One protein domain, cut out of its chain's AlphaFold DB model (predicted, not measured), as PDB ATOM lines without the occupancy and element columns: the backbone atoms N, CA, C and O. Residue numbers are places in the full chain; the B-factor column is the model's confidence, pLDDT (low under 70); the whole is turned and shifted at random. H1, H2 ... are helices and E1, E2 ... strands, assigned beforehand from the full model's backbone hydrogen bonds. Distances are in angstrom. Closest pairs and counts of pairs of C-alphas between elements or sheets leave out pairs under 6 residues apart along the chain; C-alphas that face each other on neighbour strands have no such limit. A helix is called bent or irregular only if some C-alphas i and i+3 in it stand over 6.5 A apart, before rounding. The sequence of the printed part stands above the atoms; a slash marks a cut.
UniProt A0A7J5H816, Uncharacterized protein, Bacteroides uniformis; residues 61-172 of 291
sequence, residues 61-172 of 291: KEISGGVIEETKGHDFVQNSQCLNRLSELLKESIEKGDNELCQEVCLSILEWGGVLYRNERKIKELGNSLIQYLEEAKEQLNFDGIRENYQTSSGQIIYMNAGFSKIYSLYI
ATOM      1  N   LYS A  61     -20.390  34.070   2.959       93.19
ATOM      2  CA  LYS A  61     -19.463  35.132   3.352       93.19
ATOM      3  C   LYS A  61     -19.749  36.439   2.627       93.19
ATOM      4  O   LYS A  61     -20.064  36.456   1.434       93.19
ATOM      5  N   GLU A  62     -19.558  37.526   3.358       94.12
ATOM      6  CA  GLU A  62     -19.443  38.855   2.777       94.12
ATOM      7  C   GLU A  62     -18.107  38.968   2.038       94.12
ATOM      8  O   GLU A  62     -17.078  38.470   2.502       94.12
ATOM      9  N   ILE A  63     -18.160  39.597   0.872       91.44
ATOM     10  CA  ILE A  63     -17.009  39.943   0.044       91.44
ATOM     11  C   ILE A  63     -17.131  41.414  -0.346       91.44
ATOM     12  O   ILE A  63     -18.228  41.970  -0.403       91.44
ATOM     13  N   SER A  64     -16.013  42.042  -0.676       86.56
ATOM     14  CA  SER A  64     -15.963  43.434  -1.158       86.56
ATOM     15  C   SER A  64     -16.951  43.724  -2.312       86.56
ATOM     16  O   SER A  64     -17.507  44.819  -2.401       86.56
ATOM     17  N   GLY A  65     -17.245  42.718  -3.147       78.81
ATOM     18  CA  GLY A  65     -18.194  42.778  -4.268       78.81
ATOM     19  C   GLY A  65     -19.636  42.321  -3.983       78.81
ATOM     20  O   GLY A  65     -20.401  42.160  -4.934       78.81
ATOM     21  N   GLY A  66     -20.023  42.068  -2.726       88.19
ATOM     22  CA  GLY A  66     -21.360  41.586  -2.350       88.19
ATOM     23  C   GLY A  66     -21.337  40.398  -1.385       88.19
ATOM     24  O   GLY A  66     -20.653  40.418  -0.367       88.19
ATOM     25  N   VAL A  67     -22.106  39.351  -1.682       91.12
ATOM     26  CA  VAL A  67     -22.180  38.138  -0.853       91.12
ATOM     27  C   VAL A  67     -21.982  36.913  -1.737       91.12
ATOM     28  O   VAL A  67     -22.566  36.812  -2.818       91.12
ATOM     29  N   ILE A  68     -21.156  35.978  -1.273       90.75
ATOM     30  CA  ILE A  68     -21.182  34.600  -1.764       90.75
ATOM     31  C   ILE A  68     -22.133  33.847  -0.841       90.75
ATOM     32  O   ILE A  68     -21.815  33.634   0.328       90.75
ATOM     33  N   GLU A  69     -23.305  33.484  -1.359       92.62
ATOM     34  CA  GLU A  69     -24.299  32.699  -0.626       92.62
ATOM     35  C   GLU A  69     -23.775  31.287  -0.329       92.62
ATOM     36  O   GLU A  69     -22.988  30.721  -1.101       92.62
ATOM     37  N   GLU A  70     -24.237  30.694   0.778       95.25
ATOM     38  CA  GLU A  70     -23.920  29.299   1.084       95.25
ATOM     39  C   GLU A  70     -24.319  28.404  -0.097       95.25
ATOM     40  O   GLU A  70     -25.486  28.318  -0.481       95.25
ATOM     41  N   THR A  71     -23.344  27.689  -0.656       95.12
ATOM     42  CA  THR A  71     -23.570  26.814  -1.809       95.12
ATOM     43  C   THR A  71     -23.004  25.432  -1.527       95.12
ATOM     44  O   THR A  71     -21.844  25.278  -1.142       95.12
ATOM     45  N   LYS A  72     -23.813  24.396  -1.747       96.75
ATOM     46  CA  LYS A  72     -23.402  22.991  -1.660       96.75
ATOM     47  C   LYS A  72     -24.068  22.168  -2.745       96.75
ATOM     48  O   LYS A  72     -25.177  22.471  -3.174       96.75
ATOM     49  N   GLY A  73     -23.406  21.096  -3.136       97.12
ATOM     50  CA  GLY A  73     -23.897  20.178  -4.149       97.12
ATOM     51  C   GLY A  73     -22.934  19.022  -4.328       97.12
ATOM     52  O   GLY A  73     -21.944  18.919  -3.602       97.12
ATOM     53  N   HIS A  74     -23.226  18.142  -5.275       96.38
ATOM     54  CA  HIS A  74     -22.372  16.988  -5.547       96.38
ATOM     55  C   HIS A  74     -22.362  16.547  -7.011       96.38
ATOM     56  O   HIS A  74     -21.346  16.034  -7.483       96.38
ATOM     57  N   ASP A  75     -23.450  16.777  -7.745       97.44
ATOM     58  CA  ASP A  75     -23.517  16.444  -9.164       97.44
ATOM     59  C   ASP A  75     -22.759  17.462 -10.038       97.44
ATOM     60  O   ASP A  75     -22.258  18.498  -9.573       97.44
ATOM     61  N   PHE A  76     -22.626  17.141 -11.327       97.50
ATOM     62  CA  PHE A  76     -21.880  17.968 -12.273       97.50
ATOM     63  C   PHE A  76     -22.545  19.322 -12.539       97.50
ATOM     64  O   PHE A  76     -21.842  20.321 -12.694       97.50
ATOM     65  N   VAL A  77     -23.879  19.375 -12.581       96.88
ATOM     66  CA  VAL A  77     -24.632  20.600 -12.891       96.88
ATOM     67  C   VAL A  77     -24.468  21.605 -11.756       96.88
ATOM     68  O   VAL A  77     -24.096  22.750 -12.000       96.88
ATOM     69  N   GLN A  78     -24.643  21.159 -10.512       97.38
ATOM     70  CA  GLN A  78     -24.439  21.967  -9.311       97.38
ATOM     71  C   GLN A  78     -22.993  22.469  -9.208       97.38
ATOM     72  O   GLN A  78     -22.761  23.642  -8.912       97.38
ATOM     73  N   ASN A  79     -22.010  21.602  -9.486       97.38
ATOM     74  CA  ASN A  79     -20.603  22.008  -9.526       97.38
ATOM     75  C   ASN A  79     -20.356  23.060 -10.615       97.38
ATOM     76  O   ASN A  79     -19.704  24.066 -10.350       97.38
ATOM     77  N   SER A  80     -20.893  22.855 -11.818       96.56
ATOM     78  CA  SER A  80     -20.709  23.772 -12.947       96.56
ATOM     79  C   SER A  80     -21.325  25.140 -12.672       96.56
ATOM     80  O   SER A  80     -20.676  26.149 -12.915       96.56
ATOM     81  N   GLN A  81     -22.524  25.195 -12.089       96.25
ATOM     82  CA  GLN A  81     -23.162  26.453 -11.685       96.25
ATOM     83  C   GLN A  81     -22.308  27.227 -10.672       96.25
ATOM     84  O   GLN A  81     -22.046  28.415 -10.860       96.25
ATOM     85  N   CYS A  82     -21.817  26.542  -9.634       96.88
ATOM     86  CA  CYS A  82     -20.943  27.144  -8.630       96.88
ATOM     87  C   CYS A  82     -19.632  27.664  -9.250       96.88
ATOM     88  O   CYS A  82     -19.243  28.812  -9.027       96.88
ATOM     89  N   LEU A  83     -18.971  26.849 -10.075       97.12
ATOM     90  CA  LEU A  83     -17.719  27.223 -10.729       97.12
ATOM     91  C   LEU A  83     -17.887  28.349 -11.749       97.12
ATOM     92  O   LEU A  83     -17.010  29.206 -11.827       97.12
ATOM     93  N   ASN A  84     -18.990  28.378 -12.502       96.75
ATOM     94  CA  ASN A  84     -19.290  29.458 -13.442       96.75
ATOM     95  C   ASN A  84     -19.427  30.786 -12.694       96.75
ATOM     96  O   ASN A  84     -18.775  31.759 -13.065       96.75
ATOM     97  N   ARG A  85     -20.155  30.800 -11.571       96.00
ATOM     98  CA  ARG A  85     -20.281  31.999 -10.735       96.00
ATOM     99  C   ARG A  85     -18.932  32.476 -10.188       96.00
ATOM    100  O   ARG A  85     -18.636  33.668 -10.235       96.00
ATOM    101  N   LEU A  86     -18.097  31.562  -9.689       97.50
ATOM    102  CA  LEU A  86     -16.751  31.902  -9.207       97.50
ATOM    103  C   LEU A  86     -15.831  32.379 -10.340       97.50
ATOM    104  O   LEU A  86     -15.024  33.280 -10.132       97.50
ATOM    105  N   SER A  87     -15.950  31.794 -11.532       98.06
ATOM    106  CA  SER A  87     -15.219  32.212 -12.730       98.06
ATOM    107  C   SER A  87     -15.589  33.634 -13.142       98.06
ATOM    108  O   SER A  87     -14.698  34.428 -13.434       98.06
ATOM    109  N   GLU A  88     -16.882  33.958 -13.182       97.00
ATOM    110  CA  GLU A  88     -17.378  35.301 -13.502       97.00
ATOM    111  C   GLU A  88     -16.830  36.335 -12.520       97.00
ATOM    112  O   GLU A  88     -16.202  37.299 -12.946       97.00
ATOM    113  N   LEU A  89     -16.974  36.084 -11.214       96.88
ATOM    114  CA  LEU A  89     -16.459  36.972 -10.169       96.88
ATOM    115  C   LEU A  89     -14.935  37.141 -10.248       96.88
ATOM    116  O   LEU A  89     -14.428  38.248 -10.079       96.88
ATOM    117  N   LEU A  90     -14.192  36.063 -10.531       98.38
ATOM    118  CA  LEU A  90     -12.737  36.131 -10.667       98.38
ATOM    119  C   LEU A  90     -12.342  37.011 -11.856       98.38
ATOM    120  O   LEU A  90     -11.518  37.909 -11.701       98.38
ATOM    121  N   LYS A  91     -12.943  36.775 -13.028       98.38
ATOM    122  CA  LYS A  91     -12.676  37.561 -14.241       98.38
ATOM    123  C   LYS A  91     -13.066  39.030 -14.043       98.38
ATOM    124  O   LYS A  91     -12.254  39.901 -14.324       98.38
ATOM    125  N   GLU A  92     -14.233  39.294 -13.457       97.19
ATOM    126  CA  GLU A  92     -14.711  40.646 -13.142       97.19
ATOM    127  C   GLU A  92     -13.768  41.389 -12.180       97.19
ATOM    128  O   GLU A  92     -13.442  42.554 -12.408       97.19
ATOM    129  N   SER A  93     -13.294  40.721 -11.122       97.69
ATOM    130  CA  SER A  93     -12.366  41.325 -10.155       97.69
ATOM    131  C   SER A  93     -11.030  41.716 -10.791       97.69
ATOM    132  O   SER A  93     -10.508  42.797 -10.522       97.69
ATOM    133  N   ILE A  94     -10.513  40.876 -11.694       98.25
ATOM    134  CA  ILE A  94      -9.287  41.137 -12.451       98.25
ATOM    135  C   ILE A  94      -9.500  42.316 -13.406       98.25
ATOM    136  O   ILE A  94      -8.718  43.260 -13.386       98.25
ATOM    137  N   GLU A  95     -10.591  42.312 -14.179       97.75
ATOM    138  CA  GLU A  95     -10.924  43.380 -15.132       97.75
ATOM    139  C   GLU A  95     -11.098  44.750 -14.459       97.75
ATOM    140  O   GLU A  95     -10.730  45.777 -15.032       97.75
ATOM    141  N   LYS A  96     -11.635  44.779 -13.235       96.94
ATOM    142  CA  LYS A  96     -11.825  46.007 -12.449       96.94
ATOM    143  C   LYS A  96     -10.597  46.425 -11.636       96.94
ATOM    144  O   LYS A  96     -10.609  47.512 -11.059       96.94
ATOM    145  N   GLY A  97      -9.554  45.596 -11.569       97.12
ATOM    146  CA  GLY A  97      -8.396  45.843 -10.706       97.12
ATOM    147  C   GLY A  97      -8.697  45.708  -9.205       97.12
ATOM    148  O   GLY A  97      -7.973  46.268  -8.381       97.12
ATOM    149  N   ASP A  98      -9.759  44.987  -8.840       96.94
ATOM    150  CA  ASP A  98     -10.189  44.787  -7.456       96.94
ATOM    151  C   ASP A  98      -9.427  43.616  -6.817       96.94
ATOM    152  O   ASP A  98      -9.836  42.452  -6.870       96.94
ATOM    153  N   ASN A  99      -8.261  43.923  -6.241       96.75
ATOM    154  CA  ASN A  99      -7.407  42.918  -5.605       96.75
ATOM    155  C   ASN A  99      -8.066  42.257  -4.385       96.75
ATOM    156  O   ASN A  99      -7.771  41.092  -4.110       96.75
ATOM    157  N   GLU A 100      -8.918  42.975  -3.651       96.50
ATOM    158  CA  GLU A 100      -9.584  42.436  -2.466       96.50
ATOM    159  C   GLU A 100     -10.586  41.362  -2.889       96.50
ATOM    160  O   GLU A 100     -10.444  40.202  -2.482       96.50
ATOM    161  N   LEU A 101     -11.474  41.696  -3.829       96.88
ATOM    162  CA  LEU A 101     -12.417  40.746  -4.408       96.88
ATOM    163  C   LEU A 101     -11.696  39.568  -5.069       96.88
ATOM    164  O   LEU A 101     -12.052  38.408  -4.850       96.88
ATOM    165  N   CYS A 102     -10.638  39.834  -5.842       98.31
ATOM    166  CA  CYS A 102      -9.848  38.790  -6.493       98.31
ATOM    167  C   CYS A 102      -9.271  37.800  -5.470       98.31
ATOM    168  O   CYS A 102      -9.281  36.583  -5.691       98.31
ATOM    169  N   GLN A 103      -8.780  38.304  -4.333       98.06
ATOM    170  CA  GLN A 103      -8.261  37.476  -3.251       98.06
ATOM    171  C   GLN A 103      -9.369  36.620  -2.626       98.06
ATOM    172  O   GLN A 103      -9.191  35.410  -2.463       98.06
ATOM    173  N   GLU A 104     -10.513  37.219  -2.301       97.44
ATOM    174  CA  GLU A 104     -11.666  36.544  -1.692       97.44
ATOM    175  C   GLU A 104     -12.229  35.432  -2.589       97.44
ATOM    176  O   GLU A 104     -12.499  34.314  -2.126       97.44
ATOM    177  N   VAL A 105     -12.330  35.693  -3.894       97.94
ATOM    178  CA  VAL A 105     -12.776  34.709  -4.887       97.94
ATOM    179  C   VAL A 105     -11.751  33.583  -5.030       97.94
ATOM    180  O   VAL A 105     -12.130  32.411  -4.994       97.94
ATOM    181  N   CYS A 106     -10.450  33.889  -5.095       98.44
ATOM    182  CA  CYS A 106      -9.399  32.864  -5.116       98.44
ATOM    183  C   CYS A 106      -9.468  31.940  -3.892       98.44
ATOM    184  O   CYS A 106      -9.353  30.721  -4.028       98.44
ATOM    185  N   LEU A 107      -9.681  32.493  -2.693       97.69
ATOM    186  CA  LEU A 107      -9.847  31.696  -1.475       97.69
ATOM    187  C   LEU A 107     -11.110  30.826  -1.540       97.69
ATOM    188  O   LEU A 107     -11.060  29.659  -1.154       97.69
ATOM    189  N   SER A 108     -12.204  31.341  -2.098       97.69
ATOM    190  CA  SER A 108     -13.461  30.596  -2.254       97.69
ATOM    191  C   SER A 108     -13.351  29.453  -3.272       97.69
ATOM    192  O   SER A 108     -13.872  28.367  -3.031       97.69
ATOM    193  N   ILE A 109     -12.573  29.621  -4.348       98.38
ATOM    194  CA  ILE A 109     -12.230  28.535  -5.286       98.38
ATOM    195  C   ILE A 109     -11.428  27.429  -4.584       98.38
ATOM    196  O   ILE A 109     -11.621  26.233  -4.832       98.38
ATOM    197  N   LEU A 110     -10.504  27.804  -3.697       97.94
ATOM    198  CA  LEU A 110      -9.723  26.832  -2.935       97.94
ATOM    199  C   LEU A 110     -10.569  26.115  -1.874       97.94
ATOM    200  O   LEU A 110     -10.334  24.929  -1.622       97.94
ATOM    201  N   GLU A 111     -11.528  26.810  -1.263       97.38
ATOM    202  CA  GLU A 111     -12.513  26.229  -0.347       97.38
ATOM    203  C   GLU A 111     -13.408  25.224  -1.063       97.38
ATOM    204  O   GLU A 111     -13.417  24.065  -0.647       97.38
ATOM    205  N   TRP A 112     -14.024  25.621  -2.187       97.50
ATOM    206  CA  TRP A 112     -14.783  24.729  -3.069       97.50
ATOM    207  C   TRP A 112     -14.005  23.443  -3.313       97.50
ATOM    208  O   TRP A 112     -14.480  22.354  -3.018       97.50
ATOM    209  N   GLY A 113     -12.747  23.577  -3.745       95.88
ATOM    210  CA  GLY A 113     -11.861  22.464  -4.060       95.88
ATOM    211  C   GLY A 113     -11.421  21.592  -2.878       95.88
ATOM    212  O   GLY A 113     -10.671  20.639  -3.103       95.88
ATOM    213  N   GLY A 114     -11.775  21.928  -1.633       94.88
ATOM    214  CA  GLY A 114     -11.278  21.264  -0.422       94.88
ATOM    215  C   GLY A 114      -9.761  21.413  -0.229       94.88
ATOM    216  O   GLY A 114      -9.092  20.554   0.356       94.88
ATOM    217  N   VAL A 115      -9.168  22.471  -0.784       94.75
ATOM    218  CA  VAL A 115      -7.715  22.697  -0.845       94.75
ATOM    219  C   VAL A 115      -7.293  24.074  -0.333       94.75
ATOM    220  O   VAL A 115      -6.152  24.465  -0.561       94.75
ATOM    221  N   LEU A 116      -8.158  24.773   0.403       95.44
ATOM    222  CA  LEU A 116      -7.840  26.048   1.053       95.44
ATOM    223  C   LEU A 116      -6.592  25.946   1.933       95.44
ATOM    224  O   LEU A 116      -5.630  26.701   1.769       95.44
ATOM    225  N   TYR A 117      -6.562  24.934   2.804       91.31
ATOM    226  CA  TYR A 117      -5.415  24.668   3.660       91.31
ATOM    227  C   TYR A 117      -4.141  24.424   2.829       91.31
ATOM    228  O   TYR A 117      -4.127  23.598   1.912       91.31
ATOM    229  N   ARG A 118      -3.056  25.122   3.198       88.50
ATOM    230  CA  ARG A 118      -1.741  25.223   2.515       88.50
ATOM    231  C   ARG A 118      -1.678  26.116   1.276       88.50
ATOM    232  O   ARG A 118      -0.569  26.482   0.899       88.50
ATOM    233  N   ASN A 119      -2.806  26.481   0.666       94.94
ATOM    234  CA  ASN A 119      -2.822  27.381  -0.493       94.94
ATOM    235  C   ASN A 119      -3.179  28.819  -0.118       94.94
ATOM    236  O   ASN A 119      -2.663  29.745  -0.738       94.94
ATOM    237  N   GLU A 120      -3.982  29.013   0.934       96.62
ATOM    238  CA  GLU A 120      -4.404  30.346   1.385       96.62
ATOM    239  C   GLU A 120      -3.232  31.297   1.646       96.62
ATOM    240  O   GLU A 120      -3.305  32.474   1.310       96.62
ATOM    241  N   ARG A 121      -2.124  30.781   2.194       96.12
ATOM    242  CA  ARG A 121      -0.950  31.587   2.513       96.12
ATOM    243  C   ARG A 121      -0.369  32.189   1.245       96.12
ATOM    244  O   ARG A 121      -0.065  33.369   1.241       96.12
ATOM    245  N   LYS A 122      -0.266  31.402   0.169       95.94
ATOM    246  CA  LYS A 122       0.312  31.887  -1.085       95.94
ATOM    247  C   LYS A 122      -0.549  32.982  -1.712       95.94
ATOM    248  O   LYS A 122       0.003  33.936  -2.241       95.94
ATOM    249  N   ILE A 123      -1.875  32.856  -1.625       97.44
ATOM    250  CA  ILE A 123      -2.816  33.888  -2.078       97.44
ATOM    251  C   ILE A 123      -2.659  35.170  -1.250       97.44
ATOM    252  O   ILE A 123      -2.466  36.236  -1.820       97.44
ATOM    253  N   LYS A 124      -2.624  35.059   0.082       96.19
ATOM    254  CA  LYS A 124      -2.434  36.205   0.990       96.19
ATOM    255  C   LYS A 124      -1.058  36.874   0.836       96.19
ATOM    256  O   LYS A 124      -0.955  38.089   0.912       96.19
ATOM    257  N   GLU A 125      -0.001  36.095   0.598       95.88
ATOM    258  CA  GLU A 125       1.363  36.597   0.354       95.88
ATOM    259  C   GLU A 125       1.480  37.394  -0.951       95.88
ATOM    260  O   GLU A 125       2.316  38.289  -1.038       95.88
ATOM    261  N   LEU A 126       0.676  37.067  -1.970       95.62
ATOM    262  CA  LEU A 126       0.639  37.825  -3.224       95.62
ATOM    263  C   LEU A 126       0.035  39.223  -3.023       95.62
ATOM    264  O   LEU A 126       0.467  40.169  -3.686       95.62
ATOM    265  N   GLY A 127      -0.918  39.360  -2.096       93.56
ATOM    266  CA  GLY A 127      -1.542  40.630  -1.715       93.56
ATOM    267  C   GLY A 127      -1.918  41.492  -2.923       93.56
ATOM    268  O   GLY A 127      -2.529  41.014  -3.873       93.56
ATOM    269  N   ASN A 128      -1.472  42.750  -2.929       94.69
ATOM    270  CA  ASN A 128      -1.774  43.719  -3.993       94.69
ATOM    271  C   ASN A 128      -1.178  43.377  -5.373       94.69
ATOM    272  O   ASN A 128      -1.532  44.015  -6.361       94.69
ATOM    273  N   SER A 129      -0.261  42.407  -5.457       96.31
ATOM    274  CA  SER A 129       0.276  41.910  -6.732       96.31
ATOM    275  C   SER A 129      -0.474  40.690  -7.270       96.31
ATOM    276  O   SER A 129      -0.064  40.135  -8.286       96.31
ATOM    277  N   LEU A 130      -1.552  40.245  -6.609       98.06
ATOM    278  CA  LEU A 130      -2.280  39.035  -6.989       98.06
ATOM    279  C   LEU A 130      -2.809  39.105  -8.423       98.06
ATOM    280  O   LEU A 130      -2.560  38.173  -9.186       98.06
ATOM    281  N   ILE A 131      -3.489  40.193  -8.797       98.50
ATOM    282  CA  ILE A 131      -4.028  40.353 -10.155       98.50
ATOM    283  C   ILE A 131      -2.904  40.297 -11.193       98.50
ATOM    284  O   ILE A 131      -2.933  39.433 -12.068       98.50
ATOM    285  N   GLN A 132      -1.863  41.121 -11.025       98.31
ATOM    286  CA  GLN A 132      -0.703  41.125 -11.923       98.31
ATOM    287  C   GLN A 132      -0.064  39.730 -12.021       98.31
ATOM    288  O   GLN A 132       0.256  39.251 -13.106       98.31
ATOM    289  N   TYR A 133       0.095  39.035 -10.893       98.38
ATOM    290  CA  TYR A 133       0.624  37.677 -10.868       98.38
ATOM    291  C   TYR A 133      -0.248  36.700 -11.675       98.38
ATOM    292  O   TYR A 133       0.293  35.850 -12.381       98.38
ATOM    293  N   LEU A 134      -1.580  36.789 -11.575       98.56
ATOM    294  CA  LEU A 134      -2.497  35.922 -12.319       98.56
ATOM    295  C   LEU A 134      -2.478  36.224 -13.819       98.56
ATOM    296  O   LEU A 134      -2.495  35.285 -14.615       98.56
ATOM    297  N   GLU A 135      -2.417  37.497 -14.213       98.44
ATOM    298  CA  GLU A 135      -2.280  37.916 -15.612       98.44
ATOM    299  C   GLU A 135      -0.990  37.373 -16.231       98.44
ATOM    300  O   GLU A 135      -1.034  36.679 -17.248       98.44
ATOM    301  N   GLU A 136       0.145  37.564 -15.559       97.81
ATOM    302  CA  GLU A 136       1.427  37.035 -16.024       97.81
ATOM    303  C   GLU A 136       1.445  35.494 -16.010       97.81
ATOM    304  O   GLU A 136       1.968  34.861 -16.929       97.81
ATOM    305  N   ALA A 137       0.816  34.847 -15.019       97.62
ATOM    306  CA  ALA A 137       0.642  33.394 -15.022       97.62
ATOM    307  C   ALA A 137      -0.176  32.928 -16.235       97.62
ATOM    308  O   ALA A 137       0.196  31.947 -16.879       97.62
ATOM    309  N   LYS A 138      -1.261  33.631 -16.583       97.88
ATOM    310  CA  LYS A 138      -2.086  33.334 -17.761       97.88
ATOM    311  C   LYS A 138      -1.282  33.441 -19.050       97.88
ATOM    312  O   LYS A 138      -1.386  32.543 -19.880       97.88
ATOM    313  N   GLU A 139      -0.446  34.462 -19.209       96.06
ATOM    314  CA  GLU A 139       0.446  34.585 -20.370       96.06
ATOM    315  C   GLU A 139       1.416  33.403 -20.481       96.06
ATOM    316  O   GLU A 139       1.576  32.809 -21.550       96.06
ATOM    317  N   GLN A 140       2.037  33.015 -19.362       95.12
ATOM    318  CA  GLN A 140       2.976  31.892 -19.326       95.12
ATOM    319  C   GLN A 140       2.290  30.545 -19.611       95.12
ATOM    320  O   GLN A 140       2.888  29.681 -20.255       95.12
ATOM    321  N   LEU A 141       1.053  30.360 -19.138       95.69
ATOM    322  CA  LEU A 141       0.283  29.116 -19.259       95.69
ATOM    323  C   LEU A 141      -0.512  29.002 -20.572       95.69
ATOM    324  O   LEU A 141      -0.840  27.892 -20.975       95.69
ATOM    325  N   ASN A 142      -0.785  30.110 -21.265       93.44
ATOM    326  CA  ASN A 142      -1.375  30.109 -22.611       93.44
ATOM    327  C   ASN A 142      -0.342  29.958 -23.732       93.44
ATOM    328  O   ASN A 142      -0.699  29.932 -24.909       93.44
ATOM    329  N   PHE A 143       0.940  29.861 -23.392       89.31
ATOM    330  CA  PHE A 143       1.987  29.657 -24.376       89.31
ATOM    331  C   PHE A 143       1.903  28.250 -24.996       89.31
ATOM    332  O   PHE A 143       1.886  27.243 -24.288       89.31
ATOM    333  N   ASP A 144       1.920  28.165 -26.331       90.75
ATOM    334  CA  ASP A 144       1.861  26.908 -27.098       90.75
ATOM    335  C   ASP A 144       3.218  26.156 -27.115       90.75
ATOM    336  O   ASP A 144       3.690  25.650 -28.137       90.75
ATOM    337  N   GLY A 145       3.875  26.056 -25.957       92.81
ATOM    338  CA  GLY A 145       5.117  25.313 -25.796       92.81
ATOM    339  C   GLY A 145       5.541  25.114 -24.344       92.81
ATOM    340  O   GLY A 145       5.044  25.753 -23.424       92.81
ATOM    341  N   ILE A 146       6.490  24.202 -24.141       92.44
ATOM    342  CA  ILE A 146       7.087  23.935 -22.833       92.44
ATOM    343  C   ILE A 146       8.317  24.814 -22.641       92.44
ATOM    344  O   ILE A 146       9.265  24.747 -23.429       92.44
ATOM    345  N   ARG A 147       8.303  25.611 -21.569       90.00
ATOM    346  CA  ARG A 147       9.421  26.457 -21.140       90.00
ATOM    347  C   ARG A 147      10.288  25.746 -20.109       90.00
ATOM    348  O   ARG A 147       9.808  24.918 -19.336       90.00
ATOM    349  N   GLU A 148      11.562  26.122 -20.065       85.69
ATOM    350  CA  GLU A 148      12.482  25.651 -19.028       85.69
ATOM    351  C   GLU A 148      12.128  26.200 -17.648       85.69
ATOM    352  O   GLU A 148      12.338  25.506 -16.661       85.69
ATOM    353  N   ASN A 149      11.581  27.416 -17.573       87.81
ATOM    354  CA  ASN A 149      11.143  28.060 -16.339       87.81
ATOM    355  C   ASN A 149       9.849  28.842 -16.589       87.81
ATOM    356  O   ASN A 149       9.690  29.458 -17.643       87.81
ATOM    357  N   TYR A 150       8.961  28.835 -15.596       92.38
ATOM    358  CA  TYR A 150       7.731  29.622 -15.581       92.38
ATOM    359  C   TYR A 150       7.824  30.621 -14.434       92.38
ATOM    360  O   TYR A 150       7.809  30.232 -13.264       92.38
ATOM    361  N   GLN A 151       7.957  31.898 -14.772       93.81
ATOM    362  CA  GLN A 151       8.113  32.981 -13.806       93.81
ATOM    363  C   GLN A 151       7.476  34.271 -14.321       93.81
ATOM    364  O   GLN A 151       7.320  34.443 -15.531       93.81
ATOM    365  N   THR A 152       7.139  35.154 -13.392       94.12
ATOM    366  CA  THR A 152       6.730  36.534 -13.648       94.12
ATOM    367  C   THR A 152       7.894  37.363 -14.197       94.12
ATOM    368  O   THR A 152       9.067  36.984 -14.093       94.12
ATOM    369  N   SER A 153       7.575  38.541 -14.718       93.06
ATOM    370  CA  SER A 153       8.513  39.601 -15.089       93.06
ATOM    371  C   SER A 153       9.441  39.995 -13.927       93.06
ATOM    372  O   SER A 153      10.623  40.263 -14.132       93.06
ATOM    373  N   SER A 154       8.934  39.934 -12.691       91.88
ATOM    374  CA  SER A 154       9.681  40.168 -11.448       91.88
ATOM    375  C   SER A 154      10.531  38.976 -10.977       91.88
ATOM    376  O   SER A 154      11.174  39.052  -9.930       91.88
ATOM    377  N   GLY A 155      10.552  37.866 -11.723       91.19
ATOM    378  CA  GLY A 155      11.317  36.660 -11.388       91.19
ATOM    379  C   GLY A 155      10.657  35.759 -10.338       91.19
ATOM    380  O   GLY A 155      11.272  34.797  -9.872       91.19
ATOM    381  N   GLN A 156       9.405  36.024  -9.961       91.19
ATOM    382  CA  GLN A 156       8.642  35.149  -9.082       91.19
ATOM    383  C   GLN A 156       8.192  33.899  -9.843       91.19
ATOM    384  O   GLN A 156       7.521  33.977 -10.866       91.19
ATOM    385  N   ILE A 157       8.507  32.720  -9.310       92.19
ATOM    386  CA  ILE A 157       8.097  31.441  -9.906       92.19
ATOM    387  C   ILE A 157       6.564  31.330  -9.942       92.19
ATOM    388  O   ILE A 157       5.895  31.554  -8.926       92.19
ATOM    389  N   ILE A 158       6.023  30.900 -11.087       94.44
ATOM    390  CA  ILE A 158       4.605  30.559 -11.225       94.44
ATOM    391  C   ILE A 158       4.318  29.306 -10.400       94.44
ATOM    392  O   ILE A 158       4.812  28.207 -10.658       94.44
ATOM    393  N   TYR A 159       3.513  29.495  -9.365       94.25
ATOM    394  CA  TYR A 159       3.080  28.474  -8.435       94.25
ATOM    395  C   TYR A 159       2.051  27.555  -9.097       94.25
ATOM    396  O   TYR A 159       1.044  28.024  -9.629       94.25
ATOM    397  N   MET A 160       2.277  26.243  -9.048       93.94
ATOM    398  CA  MET A 160       1.347  25.264  -9.607       93.94
ATOM    399  C   MET A 160       1.215  24.049  -8.695       93.94
ATOM    400  O   MET A 160       2.178  23.353  -8.387       93.94
ATOM    401  N   ASN A 161      -0.017  23.782  -8.281       94.38
ATOM    402  CA  ASN A 161      -0.432  22.548  -7.634       94.38
ATOM    403  C   ASN A 161      -1.925  22.321  -7.928       94.38
ATOM    404  O   ASN A 161      -2.548  23.098  -8.646       94.38
ATOM    405  N   ALA A 162      -2.528  21.294  -7.327       93.00
ATOM    406  CA  ALA A 162      -3.949  20.992  -7.520       93.00
ATOM    407  C   ALA A 162      -4.923  22.106  -7.071       93.00
ATOM    408  O   ALA A 162      -6.100  22.042  -7.417       93.00
ATOM    409  N   GLY A 163      -4.492  23.058  -6.237       96.00
ATOM    410  CA  GLY A 163      -5.286  24.226  -5.844       96.00
ATOM    411  C   GLY A 163      -5.164  25.357  -6.855       96.00
ATOM    412  O   GLY A 163      -6.173  25.844  -7.349       96.00
ATOM    413  N   PHE A 164      -3.941  25.714  -7.237       97.31
ATOM    414  CA  PHE A 164      -3.723  26.760  -8.236       97.31
ATOM    415  C   PHE A 164      -4.212  26.358  -9.631       97.31
ATOM    416  O   PHE A 164      -4.740  27.211 -10.333       97.31
ATOM    417  N   SER A 165      -4.170  25.072 -10.008       97.50
ATOM    418  CA  SER A 165      -4.804  24.619 -11.256       97.50
ATOM    419  C   SER A 165      -6.317  24.868 -11.281       97.50
ATOM    420  O   SER A 165      -6.859  25.078 -12.358       97.50
ATOM    421  N   LYS A 166      -6.998  24.930 -10.124       98.44
ATOM    422  CA  LYS A 166      -8.419  25.319 -10.041       98.44
ATOM    423  C   LYS A 166      -8.612  26.791 -10.359       98.44
ATOM    424  O   LYS A 166      -9.411  27.103 -11.233       98.44
ATOM    425  N   ILE A 167      -7.833  27.661  -9.718       98.75
ATOM    426  CA  ILE A 167      -7.855  29.108  -9.979       98.75
ATOM    427  C   ILE A 167      -7.578  29.367 -11.464       98.75
ATOM    428  O   ILE A 167      -8.365  30.023 -12.139       98.75
ATOM    429  N   TYR A 168      -6.517  28.765 -12.005       98.62
ATOM    430  CA  TYR A 168      -6.178  28.904 -13.419       98.62
ATOM    431  C   TYR A 168      -7.265  28.342 -14.340       98.62
ATOM    432  O   TYR A 168      -7.565  28.976 -15.339       98.62
ATOM    433  N   SER A 169      -7.911  27.221 -14.003       98.44
ATOM    434  CA  SER A 169      -8.998  26.657 -14.825       98.44
ATOM    435  C   SER A 169     -10.262  27.523 -14.894       98.44
ATOM    436  O   SER A 169     -11.100  27.304 -15.765       98.44
ATOM    437  N   LEU A 170     -10.434  28.447 -13.943       98.56
ATOM    438  CA  LEU A 170     -11.554  29.389 -13.903       98.56
ATOM    439  C   LEU A 170     -11.175  30.727 -14.549       98.56
ATOM    440  O   LEU A 170     -12.027  31.415 -15.097       98.56
ATOM    441  N   TYR A 171      -9.893  31.094 -14.533       98.56
ATOM    442  CA  TYR A 171      -9.430  32.331 -15.159       98.56
ATOM    443  C   TYR A 171      -9.048  32.170 -16.642       98.56
ATOM    444  O   TYR A 171      -9.283  33.065 -17.459       98.56
ATOM    445  N   ILE A 172      -8.444  31.037 -17.000       97.69
ATOM    446  CA  ILE A 172      -7.871  30.762 -18.318       97.69
ATOM    447  C   ILE A 172      -8.823  29.872 -19.115       97.69
ATOM    448  O   ILE A 172      -9.191  28.780 -18.681       97.69
TER     449      ILE A 172
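AT A GLANCE: This is residues 61 to 172 of the 291 residues of an uncharacterized protein of Bacteroides uniformis (UniProt A0A7J5H816). A helical hairpin, H1 and H2, with the kinked helix H3 packed on H2; the short helix H4 sits in the space between H1 and H3 and packs on both H1 and H2. At one end of the longest axis lie a tiny strand hairpin, E1 and E2, and strand E3; at the other end a long link loops out past H3, with residues 143 to 148 sticking out. The printed part has 112 residues, with the order E1, E2, E3, H1, H2, H3, H4 along the chain; the sheet E1 - E2 is antiparallel. The class is mostly helix, and the whole is compact, with a radius of gyration of the C-alphas of 14.0 A and spans of 41 by 28 by 26 A.

HOW THE PARTS SIT: E1, residues 61 to 63, and E2, residues 66 to 68, form an antiparallel hairpin at 142 degrees, with N 61 and O 68 at 3.0 A and N 63 and O 66 at 2.9 A, within hydrogen-bond range. E2 runs on into E3, residues 71 to 73, across a break of 2 residues, at 25 degrees; E3 pairs with no named strand. The closest C-alphas of E1 and H2, residues 99 to 112, are those of Ile 63 and Leu 101, 6.4 A apart. H2 is the hub, touching three helices. It forms a helical hairpin with H1, residues 76 to 96: they touch at a shallow tilt of 16 degrees, opposite ways, the closest C-alphas being those of Ser 93 and Cys 102, 5.1 A. H3, residues 120 to 141, touches H2, with Asn 99 and Asn 128 closest at 5.9 A between C-alphas. H3 has a kink of 109 degrees near residue 128 and is irregular, C-alphas 125 and 128 being 8.9 A apart. H4, residues 164 to 171, touches residues 83 to 91 of H1, about perpendicular at 77 degrees, the closest C-alphas being those of Ser 87 and Leu 170, 4.8 A. H4 also touches residues 106 to 110 of H2, with the C-alphas of Cys 106 and Ile 167 closest at 6.3 A. H3 and H4 are close but not clearly touching. Every O i to N i+4 pair is within hydrogen-bond range in H1, H2 and H4, and 13 of 18 in H3.

IN THESE COORDINATES: E1 begins at C-alpha 61, (-19.463, 35.132, 3.352), and spans 6.3 A; E2 and E3 each span 7.0 A. H1 is 29.8 A long from C-alpha 76, (-21.880, 17.968, -12.273), to C-alpha 96. H2 is 19.8 A, H3 21.2 A and H4 10.6 A, ending at C-alpha 171, (-9.430, 32.331, -15.159).

THE WHOLE: The C-alphas farthest apart, those of Glu 70 and Glu 148, are 41.7 A apart. The printed part has no cut. The link from H3 to H4, residues 142 to 163, is long. The mean pLDDT of the printed part is 95.4, and no printed residue is under 70.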